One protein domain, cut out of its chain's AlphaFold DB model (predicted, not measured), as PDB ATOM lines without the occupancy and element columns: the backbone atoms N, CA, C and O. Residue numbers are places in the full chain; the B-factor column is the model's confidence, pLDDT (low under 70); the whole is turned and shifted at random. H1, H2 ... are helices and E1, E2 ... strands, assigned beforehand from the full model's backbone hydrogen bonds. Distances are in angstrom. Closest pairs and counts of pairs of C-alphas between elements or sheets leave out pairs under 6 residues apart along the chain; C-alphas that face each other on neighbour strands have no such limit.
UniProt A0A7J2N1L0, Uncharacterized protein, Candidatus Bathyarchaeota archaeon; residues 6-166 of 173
ATOM      1  N   TYR A   6     -15.473 -50.411  21.061       84.69
ATOM      2  CA  TYR A   6     -15.297 -49.191  21.844       84.69
ATOM      3  C   TYR A   6     -14.913 -49.549  23.281       84.69
ATOM      4  O   TYR A   6     -15.247 -50.622  23.778       84.69
ATOM      5  N   LYS A   7     -14.243 -48.634  23.987       89.50
ATOM      6  CA  LYS A   7     -14.028 -48.754  25.436       89.50
ATOM      7  C   LYS A   7     -15.123 -48.001  26.173       89.50
ATOM      8  O   LYS A   7     -15.266 -46.798  25.982       89.50
ATOM      9  N   CYS A   8     -15.842 -48.696  27.052       90.81
ATOM     10  CA  CYS A   8     -16.904 -48.116  27.864       90.81
ATOM     11  C   CYS A   8     -16.399 -46.880  28.620       90.81
ATOM     12  O   CYS A   8     -15.458 -46.990  29.410       90.81
ATOM     13  N   ILE A   9     -17.055 -45.732  28.447       91.00
ATOM     14  CA  ILE A   9     -16.605 -44.454  29.026       91.00
ATOM     15  C   ILE A   9     -16.533 -44.470  30.566       91.00
ATOM     16  O   ILE A   9     -15.744 -43.741  31.158       91.00
ATOM     17  N   TYR A  10     -17.306 -45.339  31.229       91.88
ATOM     18  CA  TYR A  10     -17.359 -45.422  32.693       91.88
ATOM     19  C   TYR A  10     -16.405 -46.455  33.301       91.88
ATOM     20  O   TYR A  10     -15.769 -46.188  34.323       91.88
ATOM     21  N   CYS A  11     -16.328 -47.657  32.719       90.00
ATOM     22  CA  CYS A  11     -15.555 -48.765  33.297       90.00
ATOM     23  C   CYS A  11     -14.331 -49.182  32.474       90.00
ATOM     24  O   CYS A  11     -13.513 -49.946  32.976       90.00
ATOM     25  N   GLY A  12     -14.192 -48.689  31.242       89.06
ATOM     26  CA  GLY A  12     -13.077 -48.992  30.345       89.06
ATOM     27  C   GLY A  12     -13.130 -50.365  29.671       89.06
ATOM     28  O   GLY A  12     -12.239 -50.658  28.880       89.06
ATOM     29  N   ARG A  13     -14.145 -51.199  29.957       90.25
ATOM     30  CA  ARG A  13     -14.328 -52.502  29.293       90.25
ATOM     31  C   ARG A  13     -14.606 -52.325  27.807       90.25
ATOM     32  O   ARG A  13     -15.353 -51.424  27.434       90.25
ATOM     33  N   GLU A  14     -14.034 -53.204  26.998       90.19
ATOM     34  CA  GLU A  14     -14.306 -53.251  25.566       90.19
ATOM     35  C   GLU A  14     -15.717 -53.779  25.310       90.19
ATOM     36  O   GLU A  14     -16.174 -54.724  25.954       90.19
ATOM     37  N   VAL A  15     -16.427 -53.107  24.413       87.19
ATOM     38  CA  VAL A  15     -17.799 -53.409  24.017       87.19
ATOM     39  C   VAL A  15     -17.972 -53.158  22.528       87.19
ATOM     40  O   VAL A  15     -17.434 -52.203  21.975       87.19
ATOM     41  N   GLU A  16     -18.732 -54.019  21.866       84.00
ATOM     42  CA  GLU A  16     -19.060 -53.854  20.451       84.00
ATOM     43  C   GLU A  16     -20.209 -52.853  20.276       84.00
ATOM     44  O   GLU A  16     -21.203 -52.909  20.998       84.00
ATOM     45  N   GLY A  17     -20.081 -51.943  19.307       79.81
ATOM     46  CA  GLY A  17     -21.184 -51.125  18.784       79.81
ATOM     47  C   GLY A  17     -21.656 -49.937  19.633       79.81
ATOM     48  O   GLY A  17     -22.463 -49.151  19.140       79.81
ATOM     49  N   ARG A  18     -21.159 -49.755  20.864       83.00
ATOM     50  CA  ARG A  18     -21.652 -48.724  21.800       83.00
ATOM     51  C   ARG A  18     -20.582 -48.178  22.735       83.00
ATOM     52  O   ARG A  18     -19.649 -48.882  23.100       83.00
ATOM     53  N   GLU A  19     -20.774 -46.954  23.218       86.38
ATOM     54  CA  GLU A  19     -19.827 -46.280  24.118       86.38
ATOM     55  C   GLU A  19     -20.019 -46.602  25.610       86.38
ATOM     56  O   GLU A  19     -19.156 -46.294  26.437       86.38
ATOM     57  N   ILE A  20     -21.143 -47.219  25.988       89.38
ATOM     58  CA  ILE A  20     -21.468 -47.598  27.370       89.38
ATOM     59  C   ILE A  20     -21.860 -49.078  27.394       89.38
ATOM     60  O   ILE A  20     -22.714 -49.510  26.631       89.38
ATOM     61  N   CYS A  21     -21.246 -49.872  28.274       90.25
ATOM     62  CA  CYS A  21     -21.612 -51.283  28.444       90.25
ATOM     63  C   CYS A  21     -22.924 -51.461  29.226       90.25
ATOM     64  O   CYS A  21     -23.235 -50.616  30.065       90.25
ATOM     65  N   ASP A  22     -23.618 -52.595  29.041       89.44
ATOM     66  CA  ASP A  22     -24.897 -52.911  29.716       89.44
ATOM     67  C   ASP A  22     -24.861 -52.640  31.213       89.44
ATOM     68  O   ASP A  22     -25.694 -51.915  31.740       89.44
ATOM     69  N   ASN A  23     -23.846 -53.153  31.913       91.12
ATOM     70  CA  ASN A  23     -23.760 -52.977  33.361       91.12
ATOM     71  C   ASN A  23     -23.695 -51.496  33.757       91.12
ATOM     72  O   ASN A  23     -24.261 -51.100  34.770       91.12
ATOM     73  N   CYS A  24     -22.983 -50.668  32.988       91.06
ATOM     74  CA  CYS A  24     -22.913 -49.238  33.274       91.06
ATOM     75  C   CYS A  24     -24.192 -48.509  32.856       91.06
ATOM     76  O   CYS A  24     -24.544 -47.526  33.509       91.06
ATOM     77  N   LEU A  25     -24.876 -48.974  31.814       89.88
ATOM     78  CA  LEU A  25     -26.149 -48.416  31.381       89.88
ATOM     79  C   LEU A  25     -27.258 -48.721  32.401       89.88
ATOM     80  O   LEU A  25     -27.903 -47.795  32.868       89.88
ATOM     81  N   ASN A  26     -27.366 -49.970  32.863       90.19
ATOM     82  CA  ASN A  26     -28.359 -50.438  33.843       90.19
ATOM     83  C   ASN A  26     -28.258 -49.749  35.210       90.19
ATOM     84  O   ASN A  26     -29.214 -49.708  35.978       90.19
ATOM     85  N   GLU A  27     -27.087 -49.211  35.554       89.56
ATOM     86  CA  GLU A  27     -26.911 -48.447  36.787       89.56
ATOM     87  C   GLU A  27     -27.427 -47.002  36.689       89.56
ATOM     88  O   GLU A  27     -27.440 -46.315  37.718       89.56
ATOM     89  N   ARG A  28     -27.776 -46.522  35.487       91.06
ATOM     90  CA  ARG A  28     -28.012 -45.110  35.162       91.06
ATOM     91  C   ARG A  28     -29.377 -44.890  34.520       91.06
ATOM     92  O   ARG A  28     -29.962 -45.770  33.910       91.06
ATOM     93  N   ASP A  29     -29.842 -43.657  34.649       90.25
ATOM     94  CA  ASP A  29     -31.035 -43.159  33.978       90.25
ATOM     95  C   ASP A  29     -30.679 -42.762  32.534       90.25
ATOM     96  O   ASP A  29     -29.912 -41.817  32.317       90.25
ATOM     97  N   ILE A  30     -31.198 -43.519  31.564       86.38
ATOM     98  CA  ILE A  30     -30.912 -43.355  30.131       86.38
ATOM     99  C   ILE A  30     -31.472 -42.031  29.607       86.38
ATOM    100  O   ILE A  30     -30.763 -41.304  28.906       86.38
ATOM    101  N   ASP A  31     -32.698 -41.672  29.991       87.31
ATOM    102  CA  ASP A  31     -33.325 -40.413  29.581       87.31
ATOM    103  C   ASP A  31     -32.514 -39.218  30.062       87.31
ATOM    104  O   ASP A  31     -32.365 -38.212  29.361       87.31
ATOM    105  N   ARG A  32     -31.927 -39.343  31.251       88.12
ATOM    106  CA  ARG A  32     -31.035 -38.324  31.776       88.12
ATOM    107  C   ARG A  32     -29.706 -38.259  31.025       88.12
ATOM    108  O   ARG A  32     -29.235 -37.154  30.775       88.12
ATOM    109  N   ILE A  33     -29.111 -39.396  30.648       87.56
ATOM    110  CA  ILE A  33     -27.901 -39.420  29.803       87.56
ATOM    111  C   ILE A  33     -28.161 -38.674  28.489       87.56
ATOM    112  O   ILE A  33     -27.339 -37.855  28.094       87.56
ATOM    113  N   ARG A  34     -29.315 -38.903  27.846       85.81
ATOM    114  CA  ARG A  34     -29.680 -38.272  26.562       85.81
ATOM    115  C   ARG A  34     -29.812 -36.749  26.636       85.81
ATOM    116  O   ARG A  34     -29.626 -36.071  25.632       85.81
ATOM    117  N   ARG A  35     -30.165 -36.203  27.804       88.94
ATOM    118  CA  ARG A  35     -30.431 -34.764  27.996       88.94
ATOM    119  C   ARG A  35     -29.246 -33.985  28.563       88.94
ATOM    120  O   ARG A  35     -29.307 -32.760  28.620       88.94
ATOM    121  N   GLU A  36     -28.201 -34.663  29.031       90.31
ATOM    122  CA  GLU A  36     -27.061 -34.036  29.704       90.31
ATOM    123  C   GLU A  36     -25.813 -34.074  28.820       90.31
ATOM    124  O   GLU A  36     -25.464 -35.102  28.246       90.31
ATOM    125  N   TYR A  37     -25.073 -32.965  28.778       92.00
ATOM    126  CA  TYR A  37     -23.748 -32.949  28.167       92.00
ATOM    127  C   TYR A  37     -22.740 -33.634  29.090       92.00
ATOM    128  O   TYR A  37     -22.513 -33.199  30.229       92.00
ATOM    129  N   LEU A  38     -22.130 -34.700  28.578       95.06
ATOM    130  CA  LEU A  38     -21.057 -35.427  29.239       95.06
ATOM    131  C   LEU A  38     -19.714 -35.044  28.635       95.06
ATOM    132  O   LEU A  38     -19.581 -34.856  27.429       95.06
ATOM    133  N   PHE A  39     -18.706 -34.973  29.491       96.44
ATOM    134  CA  PHE A  39     -17.339 -34.677  29.108       96.44
ATOM    135  C   PHE A  39     -16.419 -35.747  29.665       96.44
ATOM    136  O   PHE A  39     -16.555 -36.171  30.816       96.44
ATOM    137  N   LYS A  40     -15.450 -36.161  28.860       96.25
ATOM    138  CA  LYS A  40     -14.285 -36.885  29.338       96.25
ATOM    139  C   LYS A  40     -13.294 -35.861  29.861       96.25
ATOM    140  O   LYS A  40     -13.021 -34.873  29.192       96.25
ATOM    141  N   LEU A  41     -12.776 -36.109  31.052       96.94
ATOM    142  CA  LEU A  41     -11.860 -35.208  31.732       96.94
ATOM    143  C   LEU A  41     -10.620 -35.982  32.158       96.94
ATOM    144  O   LEU A  41     -10.734 -37.063  32.744       96.94
ATOM    145  N   LYS A  42      -9.440 -35.416  31.901       97.88
ATOM    146  CA  LYS A  42      -8.172 -35.890  32.454       97.88
ATOM    147  C   LYS A  42      -7.250 -34.713  32.760       97.88
ATOM    148  O   LYS A  42      -7.118 -33.814  31.948       97.88
ATOM    149  N   GLY A  43      -6.562 -34.715  33.895       97.44
ATOM    150  CA  GLY A  43      -5.560 -33.681  34.163       97.44
ATOM    151  C   GLY A  43      -5.000 -33.717  35.572       97.44
ATOM    152  O   GLY A  43      -5.348 -34.586  36.373       97.44
ATOM    153  N   LYS A  44      -4.112 -32.775  35.887       97.31
ATOM    154  CA  LYS A  44      -3.474 -32.700  37.206       97.31
ATOM    155  C   LYS A  44      -4.356 -31.922  38.171       97.31
ATOM    156  O   LYS A  44      -4.695 -30.771  37.935       97.31
ATOM    157  N   VAL A  45      -4.677 -32.532  39.308       97.44
ATOM    158  CA  VAL A  45      -5.438 -31.887  40.384       97.44
ATOM    159  C   VAL A  45      -4.790 -32.239  41.715       97.44
ATOM    160  O   VAL A  45      -4.528 -33.400  42.006       97.44
ATOM    161  N   SER A  46      -4.519 -31.239  42.554       96.62
ATOM    162  CA  SER A  46      -4.015 -31.488  43.911       96.62
ATOM    163  C   SER A  46      -5.064 -32.201  44.766       96.62
ATOM    164  O   SER A  46      -6.252 -31.883  44.660       96.62
ATOM    165  N   LEU A  47      -4.623 -33.042  45.698       96.44
ATOM    166  CA  LEU A  47      -5.477 -33.734  46.659       96.44
ATOM    167  C   LEU A  47      -6.420 -32.777  47.401       96.44
ATOM    168  O   LEU A  47      -7.610 -33.051  47.505       96.44
ATOM    169  N   ASN A  48      -5.924 -31.619  47.852       94.38
ATOM    170  CA  ASN A  48      -6.742 -30.649  48.584       94.38
ATOM    171  C   ASN A  48      -7.868 -30.040  47.725       94.38
ATOM    172  O   ASN A  48      -8.994 -29.899  48.198       94.38
ATOM    173  N   ARG A  49      -7.598 -29.706  46.454       95.38
ATOM    174  CA  ARG A  49      -8.645 -29.251  45.515       95.38
ATOM    175  C   ARG A  49      -9.670 -30.357  45.258       95.38
ATOM    176  O   ARG A  49     -10.868 -30.096  45.307       95.38
ATOM    177  N   PHE A  50      -9.221 -31.599  45.064       97.00
ATOM    178  CA  PHE A  50     -10.135 -32.727  44.876       97.00
ATOM    179  C   PHE A  50     -10.987 -32.993  46.130       97.00
ATOM    180  O   PHE A  50     -12.192 -33.186  46.026       97.00
ATOM    181  N   ARG A  51     -10.402 -32.895  47.329       94.38
ATOM    182  CA  ARG A  51     -11.102 -32.975  48.622       94.38
ATOM    183  C   ARG A  51     -12.197 -31.915  48.755       94.38
ATOM    184  O   ARG A  51     -13.336 -32.255  49.063       94.38
ATOM    185  N   LYS A  52     -11.879 -30.646  48.466       92.38
ATOM    186  CA  LYS A  52     -12.871 -29.556  48.446       92.38
ATOM    187  C   LYS A  52     -13.996 -29.842  47.453       92.38
ATOM    188  O   LYS A  52     -15.158 -29.635  47.779       92.38
ATOM    189  N   PHE A  53     -13.671 -30.380  46.278       94.94
ATOM    190  CA  PHE A  53     -14.666 -30.804  45.293       94.94
ATOM    191  C   PHE A  53     -15.626 -31.877  45.839       94.94
ATOM    192  O   PHE A  53     -16.832 -31.784  45.595       94.94
ATOM    193  N   LEU A  54     -15.129 -32.869  46.591       94.81
ATOM    194  CA  LEU A  54     -15.982 -33.885  47.222       94.81
ATOM    195  C   LEU A  54     -16.958 -33.239  48.204       94.81
ATOM    196  O   LEU A  54     -18.157 -33.499  48.122       94.81
ATOM    197  N   LEU A  55     -16.451 -32.351  49.065       90.94
ATOM    198  CA  LEU A  55     -17.259 -31.608  50.031       90.94
ATOM    199  C   LEU A  55     -18.329 -30.764  49.317       90.94
ATOM    200  O   LEU A  55     -19.514 -30.949  49.563       90.94
ATOM    201  N   ILE A  56     -17.964 -29.946  48.328       90.31
ATOM    202  CA  ILE A  56     -18.926 -29.156  47.527       90.31
ATOM    203  C   ILE A  56     -19.990 -30.052  46.873       90.31
ATOM    204  O   ILE A  56     -21.161 -29.688  46.765       90.31
ATOM    205  N   SER A  57     -19.601 -31.251  46.440       91.25
ATOM    206  CA  SER A  57     -20.499 -32.183  45.758       91.25
ATOM    207  C   SER A  57     -21.522 -32.859  46.676       91.25
ATOM    208  O   SER A  57     -22.549 -33.318  46.169       91.25
ATOM    209  N   ILE A  58     -21.274 -32.912  47.987       87.69
ATOM    210  CA  ILE A  58     -22.231 -33.410  48.995       87.69
ATOM    211  C   ILE A  58     -22.994 -32.253  49.664       87.69
ATOM    212  O   ILE A  58     -24.193 -32.352  49.912       87.69
ATOM    213  N   ALA A  59     -22.301 -31.135  49.877       73.19
ATOM    214  CA  ALA A  59     -22.667 -29.908  50.580       73.19
ATOM    215  C   ALA A  59     -23.777 -29.038  50.007       73.19
ATOM    216  O   ALA A  59     -23.869 -27.881  50.402       73.19
ATOM    217  N   ARG A  60     -24.635 -29.545  49.111       61.94
ATOM    218  CA  ARG A  60     -25.563 -28.706  48.329       61.94
ATOM    219  C   ARG A  60     -26.412 -27.731  49.165       61.94
ATOM    220  O   ARG A  60     -26.852 -26.747  48.576       61.94
ATOM    221  N   ARG A  61     -26.639 -27.977  50.471       53.59
ATOM    222  CA  ARG A  61     -27.355 -27.070  51.401       53.59
ATOM    223  C   ARG A  61     -26.913 -27.088  52.886       53.59
ATOM    224  O   ARG A  61     -27.515 -26.366  53.667       53.59
ATOM    225  N   ASN A  62     -25.893 -27.857  53.294       57.41
ATOM    226  CA  ASN A  62     -25.476 -27.976  54.711       57.41
ATOM    227  C   ASN A  62     -24.121 -27.294  54.963       57.41
ATOM    228  O   ASN A  62     -23.106 -27.967  55.118       57.41
ATOM    229  N   LEU A  63     -24.117 -25.958  54.979       52.47
ATOM    230  CA  LEU A  63     -22.913 -25.129  55.153       52.47
ATOM    231  C   LEU A  63     -22.260 -25.291  56.536       52.47
ATOM    232  O   LEU A  63     -21.040 -25.314  56.628       52.47
ATOM    233  N   THR A  64     -23.043 -25.498  57.597       57.03
ATOM    234  CA  THR A  64     -22.535 -25.492  58.982       57.03
ATOM    235  C   THR A  64     -21.570 -26.641  59.285       57.03
ATOM    236  O   THR A  64     -20.610 -26.467  60.021       57.03
ATOM    237  N   VAL A  65     -21.786 -27.810  58.673       56.38
ATOM    238  CA  VAL A  65     -20.905 -28.982  58.819       56.38
ATOM    239  C   VAL A  65     -19.652 -28.842  57.938       56.38
ATOM    240  O   VAL A  65     -18.661 -29.537  58.120       56.38
ATOM    241  N   MET A  66     -19.665 -27.931  56.962       61.28
ATOM    242  CA  MET A  66     -18.576 -27.784  56.002       61.28
ATOM    243  C   MET A  66     -17.394 -27.014  56.590       61.28
ATOM    244  O   MET A  66     -16.262 -27.420  56.356       61.28
ATOM    245  N   ASP A  67     -17.613 -25.946  57.355       66.00
ATOM    246  CA  ASP A  67     -16.532 -25.018  57.721       66.00
ATOM    247  C   ASP A  67     -15.411 -25.674  58.551       66.00
ATOM    248  O   ASP A  67     -14.224 -25.459  58.279       66.00
ATOM    249  N   GLU A  68     -15.761 -26.557  59.491       66.38
ATOM    250  CA  GLU A  68     -14.781 -27.309  60.291       66.38
ATOM    251  C   GLU A  68     -13.958 -28.290  59.433       66.38
ATOM    252  O   GLU A  68     -12.733 -28.419  59.578       66.38
ATOM    253  N   TYR A  69     -14.599 -28.949  58.464       70.38
ATOM    254  CA  TYR A  69     -13.940 -29.933  57.602       70.38
ATOM    255  C   TYR A  69     -13.221 -29.304  56.406       70.38
ATOM    256  O   TYR A  69     -12.222 -29.846  55.923       70.38
ATOM    257  N   PHE A  70     -13.649 -28.137  55.926       70.75
ATOM    258  CA  PHE A  70     -13.003 -27.434  54.816       70.75
ATOM    259  C   PHE A  70     -11.582 -26.996  55.162       70.75
ATOM    260  O   PHE A  70     -10.711 -27.034  54.286       70.75
ATOM    261  N   ASN A  71     -11.329 -26.651  56.424       73.12
ATOM    262  CA  ASN A  71     -10.014 -26.217  56.894       73.12
ATOM    263  C   ASN A  71      -9.082 -27.388  57.258       73.12
ATOM    264  O   ASN A  71      -7.859 -27.250  57.215       73.12
ATOM    265  N   SER A  72      -9.642 -28.569  57.520       79.69
ATOM    266  CA  SER A  72      -8.883 -29.764  57.895       79.69
ATOM    267  C   SER A  72      -8.339 -30.512  56.669       79.69
ATOM    268  O   SER A  72      -9.086 -31.089  55.879       79.69
ATOM    269  N   LYS A  73      -7.011 -30.520  56.489       80.62
ATOM    270  CA  LYS A  73      -6.356 -31.053  55.273       80.62
ATOM    271  C   LYS A  73      -6.421 -32.577  55.114       80.62
ATOM    272  O   LYS A  73      -6.296 -33.059  53.992       80.62
ATOM    273  N   ASN A  74      -6.615 -33.321  56.200       89.06
ATOM    274  CA  ASN A  74      -6.598 -34.788  56.227       89.06
ATOM    275  C   ASN A  74      -7.980 -35.426  56.455       89.06
ATOM    276  O   ASN A  74      -8.045 -36.631  56.687       89.06
ATOM    277  N   LEU A  75      -9.061 -34.640  56.393       92.12
ATOM    278  CA  LEU A  75     -10.433 -35.122  56.563       92.12
ATOM    279  C   LEU A  75     -11.165 -35.192  55.223       92.12
ATOM    280  O   LEU A  75     -11.214 -34.214  54.472       92.12
ATOM    281  N   PHE A  76     -11.745 -36.351  54.936       93.88
ATOM    282  CA  PHE A  76     -12.386 -36.663  53.666       93.88
ATOM    283  C   PHE A  76     -13.784 -37.225  53.907       93.88
ATOM    284  O   PHE A  76     -13.947 -38.043  54.808       93.88
ATOM    285  N   PRO A  77     -14.785 -36.837  53.104       93.62
ATOM    286  CA  PRO A  77     -16.078 -37.495  53.149       93.62
ATOM    287  C   PRO A  77     -16.015 -38.835  52.404       93.62
ATOM    288  O   PRO A  77     -15.518 -38.900  51.277       93.62
ATOM    289  N   GLU A  78     -16.575 -39.879  52.995       95.81
ATOM    290  CA  GLU A  78     -16.836 -41.178  52.379       95.81
ATOM    291  C   GLU A  78     -18.353 -41.430  52.384       95.81
ATOM    292  O   GLU A  78     -19.054 -41.096  53.335       95.81
ATOM    293  N   ILE A  79     -18.879 -41.953  51.274       95.94
ATOM    294  CA  ILE A  79     -20.295 -42.316  51.128       95.94
ATOM    295  C   ILE A  79     -20.329 -43.653  50.410       95.94
ATOM    296  O   ILE A  79     -19.863 -43.754  49.266       95.94
ATOM    297  N   ILE A  80     -20.914 -44.666  51.045       94.31
ATOM    298  CA  ILE A  80     -20.981 -46.029  50.509       94.31
ATOM    299  C   ILE A  80     -21.508 -46.018  49.064       94.31
ATOM    300  O   ILE A  80     -22.538 -45.431  48.739       94.31
ATOM    301  N   GLY A  81     -20.750 -46.643  48.158       92.50
ATOM    302  CA  GLY A  81     -21.088 -46.754  46.734       92.50
ATOM    303  C   GLY A  81     -20.843 -45.496  45.886       92.50
ATOM    304  O   GLY A  81     -20.881 -45.589  44.654       92.50
ATOM    305  N   ARG A  82     -20.538 -44.345  46.500       94.81
ATOM    306  CA  ARG A  82     -20.336 -43.066  45.802       94.81
ATOM    307  C   ARG A  82     -18.958 -42.468  45.994       94.81
ATOM    308  O   ARG A  82     -18.329 -42.129  45.000       94.81
ATOM    309  N   ILE A  83     -18.490 -42.312  47.221       97.25
ATOM    310  CA  ILE A  83     -17.175 -41.738  47.501       97.25
ATOM    311  C   ILE A  83     -16.383 -42.777  48.267       97.25
ATOM    312  O   ILE A  83     -16.874 -43.269  49.271       97.25
ATOM    313  N   LYS A  84     -15.197 -43.130  47.775       97.75
ATOM    314  CA  LYS A  84     -14.320 -44.096  48.439       97.75
ATOM    315  C   LYS A  84     -12.884 -43.609  48.463       97.75
ATOM    316  O   LYS A  84     -12.320 -43.325  47.399       97.75
ATOM    317  N   ILE A  85     -12.303 -43.564  49.652       97.50
ATOM    318  CA  ILE A  85     -10.926 -43.161  49.906       97.50
ATOM    319  C   ILE A  85     -10.064 -44.422  50.041       97.50
ATOM    320  O   ILE A  85     -10.324 -45.294  50.862       97.50
ATOM    321  N   HIS A  86      -9.030 -44.546  49.213       96.81
ATOM    322  CA  HIS A  86      -8.014 -45.589  49.342       96.81
ATOM    323  C   HIS A  86      -6.741 -44.952  49.890       96.81
ATOM    324  O   HIS A  86      -6.081 -44.167  49.202       96.81
ATOM    325  N   ALA A  87      -6.431 -45.282  51.137       95.94
ATOM    326  CA  ALA A  87      -5.325 -44.726  51.895       95.94
ATOM    327  C   ALA A  87      -4.626 -45.833  52.685       95.94
ATOM    328  O   ALA A  87      -5.240 -46.848  53.010       95.94
ATOM    329  N   ARG A  88      -3.352 -45.622  53.025       94.00
ATOM    330  CA  ARG A  88      -2.593 -46.583  53.841       94.00
ATOM    331  C   ARG A  88      -3.104 -46.657  55.279       94.00
ATOM    332  O   ARG A  88      -3.009 -47.704  55.913       94.00
ATOM    333  N   ARG A  89      -3.583 -45.531  55.810       94.44
ATOM    334  CA  ARG A  89      -4.198 -45.427  57.136       94.44
ATOM    335  C   ARG A  89      -5.458 -44.589  57.022       94.44
ATOM    336  O   ARG A  89      -5.429 -43.532  56.390       94.44
ATOM    337  N   SER A  90      -6.533 -45.063  57.634       95.50
ATOM    338  CA  SER A  90      -7.817 -44.374  57.653       95.50
ATOM    339  C   SER A  90      -8.591 -44.703  58.922       95.50
ATOM    340  O   SER A  90      -8.594 -45.856  59.349       95.50
ATOM    341  N   GLU A  91      -9.281 -43.711  59.469       96.06
ATOM    342  CA  GLU A  91     -10.146 -43.844  60.641       96.06
ATOM    343  C   GLU A  91     -11.417 -43.013  60.438       96.06
ATOM    344  O   GLU A  91     -11.338 -41.858  60.013       96.06
ATOM    345  N   ILE A  92     -12.582 -43.594  60.742       95.31
ATOM    346  CA  ILE A  92     -13.847 -42.854  60.809       95.31
ATOM    347  C   ILE A  92     -13.848 -42.076  62.122       95.31
ATOM    348  O   ILE A  92     -13.792 -42.677  63.191       95.31
ATOM    349  N   ILE A  93     -13.933 -40.750  62.048       93.06
ATOM    350  CA  ILE A  93     -13.972 -39.888  63.240       93.06
ATOM    351  C   ILE A  93     -15.385 -39.400  63.579       93.06
ATOM    352  O   ILE A  93     -15.596 -38.792  64.623       93.06
ATOM    353  N   GLY A  94     -16.346 -39.638  62.689       89.88
ATOM    354  CA  GLY A  94     -17.743 -39.276  62.872       89.88
ATOM    355  C   GLY A  94     -18.554 -39.511  61.606       89.88
ATOM    356  O   GLY A  94     -17.990 -39.635  60.516       89.88
ATOM    357  N   SER A  95     -19.872 -39.536  61.763       91.44
ATOM    358  CA  SER A  95     -20.814 -39.779  60.673       91.44
ATOM    359  C   SER A  95     -22.044 -38.896  60.834       91.44
ATOM    360  O   SER A  95     -22.456 -38.593  61.955       91.44
ATOM    361  N   PHE A  96     -22.649 -38.493  59.723       88.56
ATOM    362  CA  PHE A  96     -23.921 -37.770  59.724       88.56
ATOM    363  C   PHE A  96     -24.740 -38.094  58.479       88.56
ATOM    364  O   PHE A  96     -24.207 -38.486  57.444       88.56
ATOM    365  N   GLU A  97     -26.049 -37.891  58.568       88.88
ATOM    366  CA  GLU A  97     -26.959 -38.054  57.439       88.88
ATOM    367  C   GLU A  97     -27.141 -36.721  56.697       88.88
ATOM    368  O   GLU A  97     -27.316 -35.662  57.304       88.88
ATOM    369  N   ILE A  98     -27.090 -36.755  55.365       85.62
ATOM    370  CA  ILE A  98     -27.444 -35.605  54.519       85.62
ATOM    371  C   ILE A  98     -28.893 -35.708  54.041       85.62
ATOM    372  O   ILE A  98     -29.472 -36.782  54.020       85.62
ATOM    373  N   GLN A  99     -29.470 -34.601  53.560       83.12
ATOM    374  CA  GLN A  99     -30.878 -34.514  53.118       83.12
ATOM    375  C   GLN A  99     -31.326 -35.591  52.109       83.12
ATOM    376  O   GLN A  99     -32.518 -35.797  51.915       83.12
ATOM    377  N   SER A 100     -30.391 -36.239  51.411       83.94
ATOM    378  CA  SER A 100     -30.691 -37.355  50.514       83.94
ATOM    379  C   SER A 100     -30.949 -38.690  51.220       83.94
ATOM    380  O   SER A 100     -31.283 -39.641  50.515       83.94
ATOM    381  N   GLY A 101     -30.787 -38.771  52.544       88.12
ATOM    382  CA  GLY A 101     -30.826 -40.009  53.328       88.12
ATOM    383  C   GLY A 101     -29.512 -40.799  53.306       88.12
ATOM    384  O   GLY A 101     -29.452 -41.931  53.769       88.12
ATOM    385  N   GLU A 102     -28.455 -40.245  52.707       91.25
ATOM    386  CA  GLU A 102     -27.152 -40.905  52.637       91.25
ATOM    387  C   GLU A 102     -26.331 -40.590  53.887       91.25
ATOM    388  O   GLU A 102     -26.241 -39.432  54.300       91.25
ATOM    389  N   ILE A 103     -25.686 -41.613  54.445       92.69
ATOM    390  CA  ILE A 103     -24.714 -41.446  55.524       92.69
ATOM    391  C   ILE A 103     -23.375 -41.008  54.929       92.69
ATOM    392  O   ILE A 103     -22.878 -41.601  53.966       92.69
ATOM    393  N   VAL A 104     -22.818 -39.949  55.503       92.69
ATOM    394  CA  VAL A 104     -21.493 -39.422  55.205       92.69
ATOM    395  C   VAL A 104     -20.590 -39.731  56.383       92.69
ATOM    396  O   VAL A 104     -20.781 -39.181  57.466       92.69
ATOM    397  N   ASP A 105     -19.583 -40.564  56.151       94.00
ATOM    398  CA  ASP A 105     -18.515 -40.805  57.111       94.00
ATOM    399  C   ASP A 105     -17.401 -39.786  56.883       94.00
ATOM    400  O   ASP A 105     -16.946 -39.571  55.756       94.00
ATOM    401  N   ILE A 106     -16.939 -39.146  57.951       93.12
ATOM    402  CA  ILE A 106     -15.758 -38.293  57.911       93.12
ATOM    403  C   ILE A 106     -14.552 -39.143  58.275       93.12
ATOM    404  O   ILE A 106     -14.389 -39.598  59.407       93.12
ATOM    405  N   ILE A 107     -13.695 -39.343  57.281       94.19
ATOM    406  CA  ILE A 107     -12.509 -40.178  57.373       94.19
ATOM    407  C   ILE A 107     -11.287 -39.293  57.561       94.19
ATOM    408  O   ILE A 107     -10.986 -38.445  56.716       94.19
ATOM    409  N   ARG A 108     -10.527 -39.536  58.627       94.94
ATOM    410  CA  ARG A 108      -9.141 -39.082  58.726       94.94
ATOM    411  C   ARG A 108      -8.268 -40.059  57.955       94.94
ATOM    412  O   ARG A 108      -8.222 -41.229  58.313       94.94
ATOM    413  N   ALA A 109      -7.585 -39.601  56.909       94.56
ATOM    414  CA  ALA A 109      -6.800 -40.472  56.036       94.56
ATOM    415  C   ALA A 109      -5.379 -39.945  55.796       94.56
ATOM    416  O   ALA A 109      -5.167 -38.748  55.591       94.56
ATOM    417  N   GLU A 110      -4.410 -40.861  55.768       93.38
ATOM    418  CA  GLU A 110      -2.997 -40.579  55.499       93.38
ATOM    419  C   GLU A 110      -2.473 -41.430  54.344       93.38
ATOM    420  O   GLU A 110      -2.813 -42.609  54.213       93.38
ATOM    421  N   ASN A 111      -1.569 -40.851  53.546       93.38
ATOM    422  CA  ASN A 111      -0.999 -41.491  52.357       93.38
ATOM    423  C   ASN A 111      -2.102 -41.997  51.415       93.38
ATOM    424  O   ASN A 111      -2.239 -43.195  51.172       93.38
ATOM    425  N   ILE A 112      -2.926 -41.065  50.936       96.25
ATOM    426  CA  ILE A 112      -4.002 -41.367  49.991       96.25
ATOM    427  C   ILE A 112      -3.395 -41.713  48.637       96.25
ATOM    428  O   ILE A 112      -2.684 -40.911  48.032       96.25
ATOM    429  N   GLU A 113      -3.731 -42.898  48.147       96.88
ATOM    430  CA  GLU A 113      -3.272 -43.424  46.864       96.88
ATOM    431  C   GLU A 113      -4.306 -43.168  45.769       96.88
ATOM    432  O   GLU A 113      -3.960 -42.834  44.634       96.88
ATOM    433  N   LYS A 114      -5.593 -43.310  46.106       97.62
ATOM    434  CA  LYS A 114      -6.697 -43.158  45.159       97.62
ATOM    435  C   LYS A 114      -7.957 -42.665  45.854       97.62
ATOM    436  O   LYS A 114      -8.283 -43.114  46.945       97.62
ATOM    437  N   ILE A 115      -8.735 -41.835  45.174       98.25
ATOM    438  CA  ILE A 115     -10.113 -41.529  45.561       98.25
ATOM    439  C   ILE A 115     -11.029 -41.832  44.383       98.25
ATOM    440  O   ILE A 115     -10.706 -41.510  43.242       98.25
ATOM    441  N   THR A 116     -12.173 -42.457  44.645       98.12
ATOM    442  CA  THR A 116     -13.225 -42.653  43.640       98.12
ATOM    443  C   THR A 116     -14.444 -41.832  44.020       98.12
ATOM    444  O   THR A 116     -14.851 -41.854  45.176       98.12
ATOM    445  N   TYR A 117     -15.031 -41.141  43.049       97.94
ATOM    446  CA  TYR A 117     -16.248 -40.355  43.192       97.94
ATOM    447  C   TYR A 117     -17.280 -40.783  42.146       97.94
ATOM    448  O   TYR A 117     -16.978 -40.859  40.954       97.94
ATOM    449  N   LYS A 118     -18.521 -40.987  42.586       96.69
ATOM    450  CA  LYS A 118     -19.723 -41.088  41.767       96.69
ATOM    451  C   LYS A 118     -20.726 -40.040  42.241       96.69
ATOM    452  O   LYS A 118     -21.072 -39.954  43.425       96.69
ATOM    453  N   SER A 119     -21.237 -39.263  41.296       95.19
ATOM    454  CA  SER A 119     -22.413 -38.424  41.542       95.19
ATOM    455  C   SER A 119     -23.627 -39.286  41.908       95.19
ATOM    456  O   SER A 119     -23.680 -40.467  41.571       95.19
ATOM    457  N   ARG A 120     -24.634 -38.695  42.566       91.69
ATOM    458  CA  ARG A 120     -25.877 -39.407  42.924       91.69
ATOM    459  C   ARG A 120     -26.595 -39.979  41.697       91.69
ATOM    460  O   ARG A 120     -27.093 -41.093  41.743       91.69
ATOM    461  N   SER A 121     -26.600 -39.230  40.593       91.69
ATOM    462  CA  SER A 121     -27.141 -39.678  39.305       91.69
ATOM    463  C   SER A 121     -26.235 -40.669  38.574       91.69
ATOM    464  O   SER A 121     -26.612 -41.176  37.525       91.69
ATOM    465  N   LYS A 122     -25.021 -40.906  39.092       94.19
ATOM    466  CA  LYS A 122     -23.966 -41.756  38.522       94.19
ATOM    467  C   LYS A 122     -23.470 -41.329  37.130       94.19
ATOM    468  O   LYS A 122     -22.602 -42.002  36.573       94.19
ATOM    469  N   LEU A 123     -23.946 -40.196  36.602       95.12
ATOM    470  CA  LEU A 123     -23.504 -39.621  35.324       95.12
ATOM    471  C   LEU A 123     -22.069 -39.106  35.388       95.12
ATOM    472  O   LEU A 123     -21.292 -39.303  34.466       95.12
ATOM    473  N   SER A 124     -21.696 -38.493  36.509       97.00
ATOM    474  CA  SER A 124     -20.300 -38.155  36.768       97.00
ATOM    475  C   SER A 124     -19.626 -39.260  37.563       97.00
ATOM    476  O   SER A 124     -20.140 -39.688  38.606       97.00
ATOM    477  N   PHE A 125     -18.456 -39.664  37.090       97.25
ATOM    478  CA  PHE A 125     -17.564 -40.633  37.689       97.25
ATOM    479  C   PHE A 125     -16.127 -40.133  37.565       97.25
ATOM    480  O   PHE A 125     -15.625 -40.007  36.455       97.25
ATOM    481  N   LEU A 126     -15.469 -39.870  38.691       98.19
ATOM    482  CA  LEU A 126     -14.089 -39.391  38.727       98.19
ATOM    483  C   LEU A 126     -13.224 -40.315  39.574       98.19
ATOM    484  O   LEU A 126     -13.646 -40.804  40.625       98.19
ATOM    485  N   LYS A 127     -11.988 -40.509  39.136       98.31
ATOM    486  CA  LYS A 127     -10.922 -41.129  39.912       98.31
ATOM    487  C   LYS A 127      -9.820 -40.107  40.081       98.31
ATOM    488  O   LYS A 127      -9.374 -39.534  39.101       98.31
ATOM    489  N   TRP A 128      -9.379 -39.905  41.310       98.50
ATOM    490  CA  TRP A 128      -8.135 -39.211  41.601       98.50
ATOM    491  C   TRP A 128      -7.082 -40.241  41.995       98.50
ATOM    492  O   TRP A 128      -7.397 -41.161  42.755       98.50
ATOM    493  N   ARG A 129      -5.857 -40.114  41.495       98.06
ATOM    494  CA  ARG A 129      -4.724 -40.990  41.819       98.06
ATOM    495  C   ARG A 129      -3.509 -40.160  42.201       98.06
ATOM    496  O   ARG A 129      -3.200 -39.177  41.528       98.06
ATOM    497  N   SER A 130      -2.810 -40.578  43.251       97.25
ATOM    498  CA  SER A 130      -1.564 -39.937  43.656       97.25
ATOM    499  C   SER A 130      -0.470 -40.185  42.620       97.25
ATOM    500  O   SER A 130      -0.305 -41.300  42.129       97.25
ATOM    501  N   ILE A 131       0.284 -39.134  42.304       94.25
ATOM    502  CA  ILE A 131       1.570 -39.231  41.606       94.25
ATOM    503  C   ILE A 131       2.691 -39.185  42.645       94.25
ATOM    504  O   ILE A 131       3.593 -40.018  42.643       94.25
ATOM    505  N   ARG A 132       2.648 -38.175  43.528       89.81
ATOM    506  CA  ARG A 132       3.608 -37.982  44.621       89.81
ATOM    507  C   ARG A 132       3.041 -37.022  45.666       89.81
ATOM    508  O   ARG A 132       2.810 -35.847  45.369       89.81
ATOM    509  N   GLY A 133       2.899 -37.492  46.904       86.88
ATOM    510  CA  GLY A 133       2.361 -36.689  48.004       86.88
ATOM    511  C   GLY A 133       0.953 -36.178  47.683       86.88
ATOM    512  O   GLY A 133       0.082 -36.955  47.304       86.88
ATOM    513  N   GLU A 134       0.740 -34.865  47.791       90.12
ATOM    514  CA  GLU A 134      -0.550 -34.225  47.483       90.12
ATOM    515  C   GLU A 134      -0.775 -33.958  45.982       90.12
ATOM    516  O   GLU A 134      -1.844 -33.481  45.593       90.12
ATOM    517  N   LYS A 135       0.213 -34.231  45.120       94.69
ATOM    518  CA  LYS A 135       0.062 -34.089  43.667       94.69
ATOM    519  C   LYS A 135      -0.550 -35.360  43.097       94.69
ATOM    520  O   LYS A 135      -0.019 -36.450  43.313       94.69
ATOM    521  N   GLY A 136      -1.616 -35.204  42.322       96.38
ATOM    522  CA  GLY A 136      -2.262 -36.318  41.650       96.38
ATOM    523  C   GLY A 136      -2.882 -35.938  40.320       96.38
ATOM    524  O   GLY A 136      -2.866 -34.779  39.897       96.38
ATOM    525  N   GLU A 137      -3.419 -36.955  39.673       97.44
ATOM    526  CA  GLU A 137      -4.174 -36.854  38.435       97.44
ATOM    527  C   GLU A 137      -5.620 -37.242  38.685       97.44
ATOM    528  O   GLU A 137      -5.907 -38.140  39.476       97.44
ATOM    529  N   VAL A 138      -6.524 -36.552  38.003       98.06
ATOM    530  CA  VAL A 138      -7.933 -36.898  37.932       98.06
ATOM    531  C   VAL A 138      -8.251 -37.401  36.529       98.06
ATOM    532  O   VAL A 138      -7.785 -36.828  35.546       98.06
ATOM    533  N   ASP A 139      -9.041 -38.463  36.436       97.75
ATOM    534  CA  ASP A 139      -9.577 -38.995  35.186       97.75
ATOM    535  C   ASP A 139     -11.036 -39.430  35.354       97.75
ATOM    536  O   ASP A 139     -11.426 -39.937  36.412       97.75
ATOM    537  N   GLY A 140     -11.858 -39.246  34.320       97.06
ATOM    538  CA  GLY A 140     -13.213 -39.785  34.314       97.06
ATOM    539  C   GLY A 140     -14.196 -39.101  33.371       97.06
ATOM    540  O   GLY A 140     -13.812 -38.461  32.395       97.06
ATOM    541  N   VAL A 141     -15.479 -39.276  33.683       97.19
ATOM    542  CA  VAL A 141     -16.626 -38.700  32.970       97.19
ATOM    543  C   VAL A 141     -17.319 -37.711  33.892       97.19
ATOM    544  O   VAL A 141     -17.525 -38.000  35.072       97.19
ATOM    545  N   VAL A 142     -17.684 -36.543  33.382       97.62
ATOM    546  CA  VAL A 142     -18.301 -35.472  34.165       97.62
ATOM    547  C   VAL A 142     -19.445 -34.822  33.406       97.62
ATOM    548  O   VAL A 142     -19.389 -34.675  32.193       97.62
ATOM    549  N   THR A 143     -20.471 -34.388  34.129       97.00
ATOM    550  CA  THR A 143     -21.465 -33.440  33.613       97.00
ATOM    551  C   THR A 143     -20.956 -32.001  33.733       97.00
ATOM    552  O   THR A 143     -20.042 -31.716  34.519       97.00
ATOM    553  N   ALA A 144     -21.617 -31.061  33.053       95.75
ATOM    554  CA  ALA A 144     -21.377 -29.624  33.233       95.75
ATOM    555  C   ALA A 144     -21.478 -29.184  34.709       95.75
ATOM    556  O   ALA A 144     -20.688 -28.368  35.190       95.75
ATOM    557  N   TRP A 145     -22.399 -29.779  35.477       95.00
ATOM    558  CA  TRP A 145     -22.514 -29.509  36.913       95.00
ATOM    559  C   TRP A 145     -21.259 -29.927  37.690       95.00
ATOM    560  O   TRP A 145     -20.808 -29.227  38.597       95.00
ATOM    561  N   THR A 146     -20.678 -31.077  37.353       96.75
ATOM    562  CA  THR A 146     -19.448 -31.545  37.997       96.75
ATOM    563  C   THR A 146     -18.250 -30.670  37.635       96.75
ATOM    564  O   THR A 146     -17.445 -30.393  38.522       96.75
ATOM    565  N   LEU A 147     -18.173 -30.161  36.400       97.19
ATOM    566  CA  LEU A 147     -17.174 -29.153  36.015       97.19
ATOM    567  C   LEU A 147     -17.302 -27.881  36.858       97.19
ATOM    568  O   LEU A 147     -16.315 -27.434  37.442       97.19
ATOM    569  N   LYS A 148     -18.524 -27.355  37.022       96.06
ATOM    570  CA  LYS A 148     -18.788 -26.206  37.903       96.06
ATOM    571  C   LYS A 148     -18.302 -26.467  39.332       96.06
ATOM    572  O   LYS A 148     -17.621 -25.626  39.906       96.06
ATOM    573  N   ASN A 149     -18.597 -27.638  39.898       95.31
ATOM    574  CA  ASN A 149     -18.143 -27.993  41.246       95.31
ATOM    575  C   ASN A 149     -16.607 -28.067  41.357       95.31
ATOM    576  O   ASN A 149     -16.058 -27.679  42.388       95.31
ATOM    577  N   LEU A 150     -15.910 -28.565  40.328       97.06
ATOM    578  CA  LEU A 150     -14.442 -28.570  40.282       97.06
ATOM    579  C   LEU A 150     -13.890 -27.137  40.263       97.06
ATOM    580  O   LEU A 150     -12.984 -26.829  41.039       97.06
ATOM    581  N   MET A 151     -14.480 -26.245  39.461       96.69
ATOM    582  CA  MET A 151     -14.122 -24.821  39.451       96.69
ATOM    583  C   MET A 151     -14.335 -24.168  40.816       96.69
ATOM    584  O   MET A 151     -13.428 -23.522  41.333       96.69
ATOM    585  N   THR A 152     -15.494 -24.386  41.448       94.06
ATOM    586  CA  THR A 152     -15.780 -23.875  42.801       94.06
ATOM    587  C   THR A 152     -14.773 -24.396  43.833       94.06
ATOM    588  O   THR A 152     -14.438 -23.695  44.782       94.06
ATOM    589  N   ALA A 153     -14.230 -25.601  43.637       92.94
ATOM    590  CA  ALA A 153     -13.177 -26.164  44.483       92.94
ATOM    591  C   ALA A 153     -11.780 -25.550  44.246       92.94
ATOM    592  O   ALA A 153     -10.819 -25.918  44.932       92.94
ATOM    593  N   GLY A 154     -11.657 -24.631  43.283       95.19
ATOM    594  CA  GLY A 154     -10.416 -23.970  42.892       95.19
ATOM    595  C   GLY A 154      -9.585 -24.750  41.874       95.19
ATOM    596  O   GLY A 154      -8.374 -24.539  41.801       95.19
ATOM    597  N   VAL A 155     -10.184 -25.689  41.134       96.94
ATOM    598  CA  VAL A 155      -9.525 -26.338  39.991       96.94
ATOM    599  C   VAL A 155      -9.578 -25.397  38.789       96.94
ATOM    600  O   VAL A 155     -10.660 -24.951  38.412       96.94
ATOM    601  N   ASN A 156      -8.422 -25.116  38.185       95.81
ATOM    602  CA  ASN A 156      -8.376 -24.421  36.904       95.81
ATOM    603  C   ASN A 156      -8.718 -25.424  35.794       95.81
ATOM    604  O   ASN A 156      -8.031 -26.435  35.661       95.81
ATOM    605  N   LEU A 157      -9.790 -25.180  35.036       94.69
ATOM    606  CA  LEU A 157     -10.188 -26.085  33.954       94.69
ATOM    607  C   LEU A 157      -9.214 -26.052  32.773       94.69
ATOM    608  O   LEU A 157      -9.147 -27.034  32.049       94.69
ATOM    609  N   GLU A 158      -8.433 -24.981  32.613       94.50
ATOM    610  CA  GLU A 158      -7.393 -24.888  31.576       94.50
ATOM    611  C   GLU A 158      -6.241 -25.879  31.810       94.50
ATOM    612  O   GLU A 158      -5.556 -26.269  30.870       94.50
ATOM    613  N   ASP A 159      -6.057 -26.344  33.054       92.62
ATOM    614  CA  ASP A 159      -5.071 -27.378  33.399       92.62
ATOM    615  C   ASP A 159      -5.566 -28.801  33.054       92.62
ATOM    616  O   ASP A 159      -4.879 -29.794  33.335       92.62
ATOM    617  N   LEU A 160      -6.788 -28.926  32.521       97.12
ATOM    618  CA  LEU A 160      -7.459 -30.191  32.259       97.12
ATOM    619  C   LEU A 160      -7.718 -30.379  30.766       97.12
ATOM    620  O   LEU A 160      -8.182 -29.490  30.064       97.12
ATOM    621  N   ASP A 161      -7.501 -31.605  30.316       97.81
ATOM    622  CA  ASP A 161      -7.936 -32.086  29.019       97.81
ATOM    623  C   ASP A 161      -9.421 -32.469  29.109       97.81
ATOM    624  O   ASP A 161      -9.777 -33.442  29.789       97.81
ATOM    625  N   ILE A 162     -10.295 -31.667  28.493       97.38
ATOM    626  CA  ILE A 162     -11.756 -31.811  28.564       97.38
ATOM    627  C   ILE A 162     -12.316 -31.948  27.150       97.38
ATOM    628  O   ILE A 162     -12.246 -31.013  26.357       97.38
ATOM    629  N   HIS A 163     -12.944 -33.089  26.868       95.50
ATOM    630  CA  HIS A 163     -13.560 -33.375  25.570       95.50
ATOM    631  C   HIS A 163     -15.033 -33.724  25.733       95.50
ATOM    632  O   HIS A 163     -15.353 -34.533  26.609       95.50
ATOM    633  N   PRO A 164     -15.939 -33.174  24.909       93.94
ATOM    634  CA  PRO A 164     -17.325 -33.623  24.899       93.94
ATOM    635  C   PRO A 164     -17.404 -35.099  24.488       93.94
ATOM    636  O   PRO A 164     -16.632 -35.573  23.656       93.94
ATOM    637  N   ILE A 165     -18.343 -35.826  25.085       90.56
ATOM    638  CA  ILE A 165     -18.683 -37.201  24.716       90.56
ATOM    639  C   ILE A 165     -19.969 -37.142  23.899       90.56
ATOM    640  O   ILE A 165     -20.986 -36.640  24.381       90.56
ATOM    641  N   ILE A 166     -19.919 -37.658  22.673       83.75
ATOM    642  CA  ILE A 166     -21.069 -37.741  21.774       83.75
ATOM    643  C   ILE A 166     -21.531 -39.193  21.764       83.75
ATOM    644  O   ILE A 166     -20.897 -40.046  21.154       83.75
TER     645      ILE A 166
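What this domain is: This is residues 6 to 166 of the 173 residues of an uncharacterized protein of Candidatus Bathyarchaeota archaeon (UniProt A0A7J2N1L0). A twisted sheet of seven strands curls round the helix H3 like a partly closed hand, with the long hairpin E4 and E5 folded back sharply on itself to make one side of the curl. H5 packs on the same face of the sheet as H3, H4 only grazes the sheet, and the first stretch, with E1, H1 and H2, makes a small head off the sheet. The printed part has 161 residues with five named helices and eight named strands, in the order E1 H1 H2 E2 H3 H4 E3 E4 E5 E6 E7 H5 E8. The sheet is branched at E5 and its neighbour pairs are antiparallel; the class is mixed, helices and strands. The whole is compact, with a radius of gyration of the C-alphas of 15.7 A and spans of 47 by 35 by 27 A.

Where its parts are: Begin with the sheet and find C-alpha 38 at (-21.057, -35.427, 29.239), where E2, residues 38 to 46, starts its 22.8 A. Look next for E3 at residues 75 to 78, E4 at residues 83 to 97 and E5, the longest strand, at residues 103 to 118. E4 bends by 150 degrees at residue 86 and E5 by 150 degrees at residue 112, and their first and last C-alphas are 14.4 A and 14.6 A apart. E6, residues 125 to 132, measures 22.4 A, and E7, residues 135 to 143, measures 23.8 A. E8, residues 160 to 165, ends at C-alpha 165, (-18.683, -37.201, 24.716). H3, residues 47 to 58, runs 16.9 A from C-alpha 47 at (-5.477, -33.734, 46.659). H5 is residues 144 to 152, 12.5 A, and H4 is residues 66 to 71. In the first stretch find E1 at residues 14 to 16, H1 at residues 22 to 26 and H2 at residues 30 to 35.

How they stand to each other: E4, E5, E6 and E7 form a meander, each strand the antiparallel neighbour of the one before. Look at N 86 and O 114, 2.8 A, for E4 and E5; at N 115 and O 128, 2.8 A, for E5 and E6; and at N 127 and O 139, 2.8 A, for E6 and E7. E2 has E7 on one side, with N 41 and O 140 at 2.9 A, and E8 on the other side, with N 40 and O 163 at 2.8 A. E3 and E6 lie on one side of E5 and E4 on the other side; for E3 and E5 find N 78 and O 105, 2.8 A. The sheet curls round H3, whose closest C-alphas to E3 are those of Arg 51 and Phe 76, 6.4 A. H5 is on the same face at a height over the sheet of 9.1 A and runs along the strands, at 7 degrees to E2 on the local plane. H3 and H5 touch at Phe 53 and Leu 150, C-alphas 5.5 A apart, at a steep tilt of 54 degrees, opposite ways. H3 and H4 are a helical hairpin and only just touch, with 3 pairs of C-alphas within 8 A, the closest Lys 52 and Phe 70 at 6.7 A; H3 does so with residues 52 to 55 alone. H1 and H2 meet only through their link and are not on the sheet, and E1 pairs with no named strand, though residues 6 to 7 pair with residues 14 to 15, antiparallel. Every O i to N i+4 pair is within hydrogen-bond range in H1, H2, H3 and H5, and 1 of 2 in H4.

The domain as a whole: The C-alphas farthest apart are those of Gly 17 and Glu 68, 48.3 A. The printed part has no cut, and no link is long. The mean pLDDT of the printed part is 90.6; look for values under 70 at residues 60 to 68, of which 66 to 68 belong to H4.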